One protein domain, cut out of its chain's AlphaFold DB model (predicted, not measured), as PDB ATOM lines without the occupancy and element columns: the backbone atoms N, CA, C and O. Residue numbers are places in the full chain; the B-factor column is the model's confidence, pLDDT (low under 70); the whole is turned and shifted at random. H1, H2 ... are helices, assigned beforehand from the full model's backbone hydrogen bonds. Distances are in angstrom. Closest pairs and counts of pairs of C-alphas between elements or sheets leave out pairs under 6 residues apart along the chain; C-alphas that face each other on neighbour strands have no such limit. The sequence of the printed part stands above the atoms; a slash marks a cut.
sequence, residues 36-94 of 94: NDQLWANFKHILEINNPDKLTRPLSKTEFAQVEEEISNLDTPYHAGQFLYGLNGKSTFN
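What this domain is: This is residues 36 to 94 of the 94 residues of an uncharacterized protein of Paucilactobacillus nenjiangensis (UniProt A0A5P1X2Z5). Three helices make an open frame with few contacts between them: H2 crosses H1 about perpendicularly, H3 makes a V with H2 near H2's last residues, and H1 and H3 are apart. The tail of residues 87 to 94 leads from the end of H3 toward the end of H1 and then turns away. The printed part has 59 residues with three named helices, in the order H1, H2, H3, and no named strand; the class is all helix. By its radius of gyration of the C-alphas, 11.6 A, the whole is compact, with spans of 31 by 26 by 17 A.

How they stand to each other: H1, residues 36 to 50, is the longest helix. H2, residues 61 to 72, is close to H1 but not clearly touching it: their closest C-alphas, those of Lys 44 and Phe 64, are 7.2 A apart. Their lines are about perpendicular, at 75 degrees. H3, residues 77 to 86, is close to H2 but not clearly touching; the closest C-alphas, of Ile 71 and Ala 80, are 6.7 A apart. H2 and H3 run opposite ways at a steep tilt of 53 degrees. H1 and H3 are apart. Every O i to N i+4 pair is within hydrogen-bond range in H1 and H3, and 7 of 8 are in H2.

Where its parts are: H1 begins at C-alpha 36 (379.375, 257.749, 360.671) and is 20.8 A long. H2 is 16.0 A long, from C-alpha 61 at (374.916, 253.330, 346.477). H3 is 14.0 A long and ends at C-alpha 86 (381.004, 275.745, 347.087).

The domain as a whole: The C-alphas farthest apart, of Thr 56 and Thr 76, are 32.1 A apart. The printed part has no cut. The link from H1 to H2 is short and that from H2 to H3 tight. Mean pLDDT of the printed part is 81.5; residues 85 to 94 are under 70.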
ATOM      1  N   ASN A  36     378.946 257.159 361.940       94.81
ATOM      2  CA  ASN A  36     379.375 257.749 360.671       94.81
ATOM      3  C   ASN A  36     378.477 257.312 359.502       94.81
ATOM      4  O   ASN A  36     378.158 258.129 358.647       94.81
ATOM      5  N   ASP A  37     378.005 256.063 359.494       95.75
ATOM      6  CA  ASP A  37     377.096 255.564 358.454       95.75
ATOM      7  C   ASP A  37     375.747 256.300 358.476       95.75
ATOM      8  O   ASP A  37     375.194 256.632 357.428       95.75
ATOM      9  N   GLN A  38     375.221 256.597 359.671       97.25
ATOM     10  CA  GLN A  38     374.003 257.399 359.822       97.25
ATOM     11  C   GLN A  38     374.231 258.848 359.385       97.25
ATOM     12  O   GLN A  38     373.358 259.439 358.749       97.25
ATOM     13  N   LEU A  39     375.411 259.407 359.667       95.25
ATOM     14  CA  LEU A  39     375.782 260.747 359.223       95.25
ATOM     15  C   LEU A  39     375.865 260.827 357.693       95.25
ATOM     16  O   LEU A  39     375.312 261.754 357.102       95.25
ATOM     17  N   TRP A  40     376.474 259.832 357.042       95.00
ATOM     18  CA  TRP A  40     376.523 259.732 355.582       95.00
ATOM     19  C   TRP A  40     375.140 259.552 354.961       95.00
ATOM     20  O   TRP A  40     374.818 260.216 353.975       95.00
ATOM     21  N   ALA A  41     374.287 258.719 355.560       96.19
ATOM     22  CA  ALA A  41     372.907 258.555 355.113       96.19
ATOM     23  C   ALA A  41     372.112 259.869 355.209       96.19
ATOM     24  O   ALA A  41     371.391 260.223 354.273       96.19
ATOM     25  N   ASN A  42     372.284 260.622 356.300       95.19
ATOM     26  CA  ASN A  42     371.676 261.942 356.460       95.19
ATOM     27  C   ASN A  42     372.214 262.944 355.426       95.19
ATOM     28  O   ASN A  42     371.443 263.653 354.780       95.19
ATOM     29  N   PHE A  43     373.529 262.955 355.195       92.81
ATOM     30  CA  PHE A  43     374.143 263.804 354.176       92.81
ATOM     31  C   PHE A  43     373.608 263.494 352.772       92.81
ATOM     32  O   PHE A  43     373.233 264.414 352.047       92.81
ATOM     33  N   LYS A  44     373.484 262.208 352.408       93.69
ATOM     34  CA  LYS A  44     372.874 261.772 351.142       93.69
ATOM     35  C   LYS A  44     371.468 262.331 350.976       93.69
ATOM     36  O   LYS A  44     371.146 262.873 349.923       93.69
ATOM     37  N   HIS A  45     370.648 262.210 352.017       93.88
ATOM     38  CA  HIS A  45     369.271 262.686 352.003       93.88
ATOM     39  C   HIS A  45     369.191 264.199 351.752       93.88
ATOM     40  O   HIS A  45     368.460 264.647 350.867       93.88
ATOM     41  N   ILE A  46     369.997 264.979 352.479       90.69
ATOM     42  CA  ILE A  46     370.071 266.439 352.333       90.69
ATOM     43  C   ILE A  46     370.578 266.824 350.937       90.69
ATOM     44  O   ILE A  46     370.015 267.712 350.295       90.69
ATOM     45  N   LEU A  47     371.614 266.143 350.438       89.19
ATOM     46  CA  LEU A  47     372.166 266.366 349.102       89.19
ATOM     47  C   LEU A  47     371.101 266.143 348.020       89.19
ATOM     48  O   LEU A  47     370.977 266.957 347.106       89.19
ATOM     49  N   GLU A  48     370.310 265.077 348.130       92.44
ATOM     50  CA  GLU A  48     369.262 264.750 347.161       92.44
ATOM     51  C   GLU A  48     368.117 265.770 347.166       92.44
ATOM     52  O   GLU A  48     367.698 266.220 346.098       92.44
ATOM     53  N   ILE A  49     367.651 266.184 348.351       89.50
ATOM     54  CA  ILE A  49     366.594 267.199 348.501       89.50
ATOM     55  C   ILE A  49     367.032 268.556 347.948       89.50
ATOM     56  O   ILE A  49     366.224 269.260 347.344       89.50
ATOM     57  N   ASN A  50     368.299 268.923 348.145       85.94
ATOM     58  CA  ASN A  50     368.808 270.234 347.755       85.94
ATOM     59  C   ASN A  50     369.174 270.342 346.267       85.94
ATOM     60  O   ASN A  50     369.374 271.456 345.789       85.94
ATOM     61  N   ASN A  51     369.237 269.228 345.525       85.31
ATOM     62  CA  ASN A  51     369.633 269.207 344.108       85.31
ATOM     63  C   ASN A  51     368.564 268.583 343.174       85.31
ATOM     64  O   ASN A  51     368.902 267.754 342.319       85.31
ATOM     65  N   PRO A  52     367.272 268.959 343.283       85.88
ATOM     66  CA  PRO A  52     366.193 268.307 342.536       85.88
ATOM     67  C   PRO A  52     366.256 268.580 341.025       85.88
ATOM     68  O   PRO A  52     365.748 267.797 340.231       85.88
ATOM     69  N   ASP A  53     366.888 269.679 340.604       89.31
ATOM     70  CA  ASP A  53     367.104 270.020 339.195       89.31
ATOM     71  C   ASP A  53     368.271 269.244 338.562       89.31
ATOM     72  O   ASP A  53     368.373 269.171 337.336       89.31
ATOM     73  N   LYS A  54     369.156 268.665 339.383       85.88
ATOM     74  CA  LYS A  54     370.318 267.882 338.937       85.88
ATOM     75  C   LYS A  54     370.076 266.380 338.979       85.88
ATOM     76  O   LYS A  54     370.750 265.640 338.265       85.88
ATOM     77  N   LEU A  55     369.125 265.931 339.793       87.25
ATOM     78  CA  LEU A  55     368.853 264.521 340.028       87.25
ATOM     79  C   LEU A  55     367.493 264.127 339.451       87.25
ATOM     80  O   LEU A  55     366.445 264.497 339.966       87.25
ATOM     81  N   THR A  56     367.498 263.303 338.403       89.56
ATOM     82  CA  THR A  56     366.263 262.705 337.861       89.56
ATOM     83  C   THR A  56     365.774 261.512 338.687       89.56
ATOM     84  O   THR A  56     364.654 261.041 338.502       89.56
ATOM     85  N   ARG A  57     366.636 260.978 339.559       93.00
ATOM     86  CA  ARG A  57     366.369 259.894 340.511       93.00
ATOM     87  C   ARG A  57     367.314 260.018 341.713       93.00
ATOM     88  O   ARG A  57     368.365 260.643 341.562       93.00
ATOM     89  N   PRO A  58     367.007 259.373 342.851       93.56
ATOM     90  CA  PRO A  58     367.960 259.244 343.946       93.56
ATOM     91  C   PRO A  58     369.277 258.612 343.482       93.56
ATOM     92  O   PRO A  58     369.302 257.767 342.572       93.56
ATOM     93  N   LEU A  59     370.365 259.001 344.140       93.81
ATOM     94  CA  LEU A  59     371.682 258.423 343.924       93.81
ATOM     95  C   LEU A  59     371.654 256.952 344.338       93.81
ATOM     96  O   LEU A  59     371.158 256.582 345.410       93.81
ATOM     97  N   SER A  60     372.206 256.102 343.482       95.69
ATOM     98  CA  SER A  60     372.518 254.725 343.839       95.69
ATOM     99  C   SER A  60     373.635 254.690 344.883       95.69
ATOM    100  O   SER A  60     374.354 255.669 345.090       95.69
ATOM    101  N   LYS A  61     373.822 253.530 345.520       94.06
ATOM    102  CA  LYS A  61     374.916 253.330 346.477       94.06
ATOM    103  C   LYS A  61     376.285 253.631 345.852       94.06
ATOM    104  O   LYS A  61     377.118 254.251 346.494       94.06
ATOM    105  N   THR A  62     376.501 253.217 344.604       94.88
ATOM    106  CA  THR A  62     377.776 253.421 343.903       94.88
ATOM    107  C   THR A  62     378.006 254.882 343.529       94.88
ATOM    108  O   THR A  62     379.118 255.368 343.680       94.88
ATOM    109  N   GLU A  63     376.971 255.593 343.074       92.44
ATOM    110  CA  GLU A  63     377.087 257.027 342.767       92.44
ATOM    111  C   GLU A  63     377.370 257.844 344.028       92.44
ATOM    112  O   GLU A  63     378.192 258.751 344.002       92.44
ATOM    113  N   PHE A  64     376.728 257.504 345.147       94.38
ATOM    114  CA  PHE A  64     376.989 258.200 346.401       94.38
ATOM    115  C   PHE A  64     378.362 257.859 346.998       94.38
ATOM    116  O   PHE A  64     379.014 258.744 347.537       94.38
ATOM    117  N   ALA A  65     378.858 256.630 346.818       93.56
ATOM    118  CA  ALA A  65     380.209 256.259 347.249       93.56
ATOM    119  C   ALA A  65     381.308 257.126 346.599       93.56
ATOM    120  O   ALA A  65     382.328 257.378 347.227       93.56
ATOM    121  N   GLN A  66     381.090 257.635 345.378       90.94
ATOM    122  CA  GLN A  66     382.015 258.592 344.750       90.94
ATOM    123  C   GLN A  66     382.036 259.932 345.496       90.94
ATOM    124  O   GLN A  66     383.090 260.530 345.663       90.94
ATOM    125  N   VAL A  67     380.885 260.391 345.994       88.88
ATOM    126  CA  VAL A  67     380.803 261.605 346.822       88.88
ATOM    127  C   VAL A  67     381.539 261.404 348.149       88.88
ATOM    128  O   VAL A  67     382.273 262.292 348.580       88.88
ATOM    129  N   GLU A  68     381.369 260.240 348.783       90.88
ATOM    130  CA  GLU A  68     382.094 259.882 350.010       90.88
ATOM    131  C   GLU A  68     383.613 259.870 349.784       90.88
ATOM    132  O   GLU A  68     384.355 260.409 350.607       90.88
ATOM    133  N   GLU A  69     384.077 259.302 348.666       91.31
ATOM    134  CA  GLU A  69     385.494 259.257 348.288       91.31
ATOM    135  C   GLU A  69     386.077 260.664 348.079       91.31
ATOM    136  O   GLU A  69     387.096 260.997 348.686       91.31
ATOM    137  N   GLU A  70     385.407 261.516 347.299       88.25
ATOM    138  CA  GLU A  70     385.841 262.900 347.045       88.25
ATOM    139  C   GLU A  70     385.979 263.712 348.341       88.25
ATOM    140  O   GLU A  70     386.980 264.398 348.539       88.25
ATOM    141  N   ILE A  71     385.014 263.602 349.263       85.56
ATOM    142  CA  ILE A  71     385.064 264.307 350.554       85.56
ATOM    143  C   ILE A  71     386.149 263.725 351.467       85.56
ATOM    144  O   ILE A  71     386.851 264.475 352.147       85.56
ATOM    145  N   SER A  72     386.296 262.399 351.496       87.56
ATOM    146  CA  SER A  72     387.260 261.720 352.373       87.56
ATOM    147  C   SER A  72     388.710 261.974 351.966       87.56
ATOM    148  O   SER A  72     389.601 261.911 352.811       87.56
ATOM    149  N   ASN A  73     388.945 262.291 350.693       88.88
ATOM    150  CA  ASN A  73     390.261 262.632 350.161       88.88
ATOM    151  C   ASN A  73     390.647 264.106 350.380       88.88
ATOM    152  O   ASN A  73     391.724 264.524 349.959       88.88
ATOM    153  N   LEU A  74     389.801 264.917 351.027       88.00
ATOM    154  CA  LEU A  74     390.135 266.308 351.329       88.00
ATOM    155  C   LEU A  74     391.157 266.383 352.469       88.00
ATOM    156  O   LEU A  74     390.884 266.011 353.607       88.00
ATOM    157  N   ASP A  75     392.324 266.952 352.170       85.94
ATOM    158  CA  ASP A  75     393.485 266.931 353.071       85.94
ATOM    159  C   ASP A  75     393.309 267.732 354.371       85.94
ATOM    160  O   ASP A  75     394.068 267.554 355.327       85.94
ATOM    161  N   THR A  76     392.361 268.678 354.412       86.19
ATOM    162  CA  THR A  76     392.181 269.569 355.568       86.19
ATOM    163  C   THR A  76     390.710 269.898 355.839       86.19
ATOM    164  O   THR A  76     389.925 270.021 354.893       86.19
ATOM    165  N   PRO A  77     390.334 270.175 357.107       82.50
ATOM    166  CA  PRO A  77     389.006 270.699 357.439       82.50
ATOM    167  C   PRO A  77     388.651 271.988 356.688       82.50
ATOM    168  O   PRO A  77     387.484 272.247 356.416       82.50
ATOM    169  N   TYR A  78     389.653 272.795 356.325       81.88
ATOM    170  CA  TYR A  78     389.456 273.992 355.512       81.88
ATOM    171  C   TYR A  78     389.029 273.641 354.077       81.88
ATOM    172  O   TYR A  78     388.037 274.184 353.597       81.88
ATOM    173  N   HIS A  79     389.712 272.696 353.420       83.00
ATOM    174  CA  HIS A  79     389.321 272.211 352.090       83.00
ATOM    175  C   HIS A  79     387.951 271.519 352.115       83.00
ATOM    176  O   HIS A  79     387.136 271.765 351.230       83.00
ATOM    177  N   ALA A  80     387.654 270.747 353.169       80.12
ATOM    178  CA  ALA A  80     386.316 270.204 353.417       80.12
ATOM    179  C   ALA A  80     385.261 271.310 353.528       80.12
ATOM    180  O   ALA A  80     384.226 271.255 352.866       80.12
ATOM    181  N   GLY A  81     385.554 272.366 354.286       75.50
ATOM    182  CA  GLY A  81     384.703 273.549 354.376       75.50
ATOM    183  C   GLY A  81     384.488 274.229 353.024       75.50
ATOM    184  O   GLY A  81     383.354 274.559 352.701       75.50
ATOM    185  N   GLN A  82     385.530 274.405 352.206       75.56
ATOM    186  CA  GLN A  82     385.406 274.997 350.865       75.56
ATOM    187  C   GLN A  82     384.572 274.134 349.916       75.56
ATOM    188  O   GLN A  82     383.755 274.679 349.177       75.56
ATOM    189  N   PHE A  83     384.738 272.812 349.959       75.00
ATOM    190  CA  PHE A  83     383.914 271.874 349.198       75.00
ATOM    191  C   PHE A  83     382.432 272.002 349.592       75.00
ATOM    192  O   PHE A  83     381.572 272.169 348.729       75.00
ATOM    193  N   LEU A  84     382.143 272.032 350.897       70.44
ATOM    194  CA  LEU A  84     380.788 272.195 351.434       70.44
ATOM    195  C   LEU A  84     380.191 273.593 351.181       70.44
ATOM    196  O   LEU A  84     378.992 273.707 350.965       70.44
ATOM    197  N   TYR A  85     381.000 274.656 351.171       62.75
ATOM    198  CA  TYR A  85     380.548 276.031 350.895       62.75
ATOM    199  C   TYR A  85     380.388 276.334 349.402       62.75
ATOM    200  O   TYR A  85     379.527 277.129 349.024       62.75
ATOM    201  N   GLY A  86     381.196 275.707 348.539       53.47
ATOM    202  CA  GLY A  86     381.004 275.745 347.087       53.47
ATOM    203  C   GLY A  86     379.633 275.189 346.689       53.47
ATOM    204  O   GLY A  86     379.047 275.635 345.705       53.47
ATOM    205  N   LEU A  87     379.080 274.306 347.526       53.31
ATOM    206  CA  LEU A  87     377.712 273.806 347.499       53.31
ATOM    207  C   LEU A  87     376.744 274.755 348.232       53.31
ATOM    208  O   LEU A  87     376.100 274.356 349.200       53.31
ATOM    209  N   ASN A  88     376.517 275.972 347.724       44.09
ATOM    210  CA  ASN A  88     375.299 276.762 348.027       44.09
ATOM    211  C   ASN A  88     374.018 276.037 347.521       44.09
ATOM    212  O   ASN A  88     373.209 276.609 346.790       44.09
ATOM    213  N   GLY A  89     373.880 274.735 347.776       44.66
ATOM    214  CA  GLY A  89     372.964 273.833 347.086       44.66
ATOM    215  C   GLY A  89     373.272 273.629 345.595       44.66
ATOM    216  O   GLY A  89     372.400 273.164 344.876       44.66
ATOM    217  N   LYS A  90     374.461 274.005 345.088       38.47
ATOM    218  CA  LYS A  90     374.840 273.812 343.674       38.47
ATOM    219  C   LYS A  90     376.299 273.395 343.518       38.47
ATOM    220  O   LYS A  90     377.186 274.204 343.755       38.47
ATOM    221  N   SER A  91     376.542 272.180 343.032       42.94
ATOM    222  CA  SER A  91     377.865 271.773 342.545       42.94
ATOM    223  C   SER A  91     378.102 272.364 341.153       42.94
ATOM    224  O   SER A  91     377.374 272.041 340.211       42.94
ATOM    225  N   THR A  92     379.120 273.205 340.991       34.91
ATOM    226  CA  THR A  92     379.710 273.487 339.673       34.91
ATOM    227  C   THR A  92     381.055 272.788 339.587       34.91
ATOM    228  O   THR A  92     381.998 273.182 340.268       34.91
ATOM    229  N   PHE A  93     381.130 271.764 338.741       39.12
ATOM    230  CA  PHE A  93     382.394 271.261 338.220       39.12
ATOM    231  C   PHE A  93     382.800 272.168 337.051       39.12
ATOM    232  O   PHE A  93     381.944 272.510 336.229       39.12
ATOM    233  N   ASN A  94     384.065 272.585 337.009       32.59
ATOM    234  CA  ASN A  94     384.688 273.022 335.757       32.59
ATOM    235  C   ASN A  94     385.158 271.793 334.984       32.59
ATOM    236  O   ASN A  94     385.649 270.857 335.654       32.59
TER     237      ASN A  94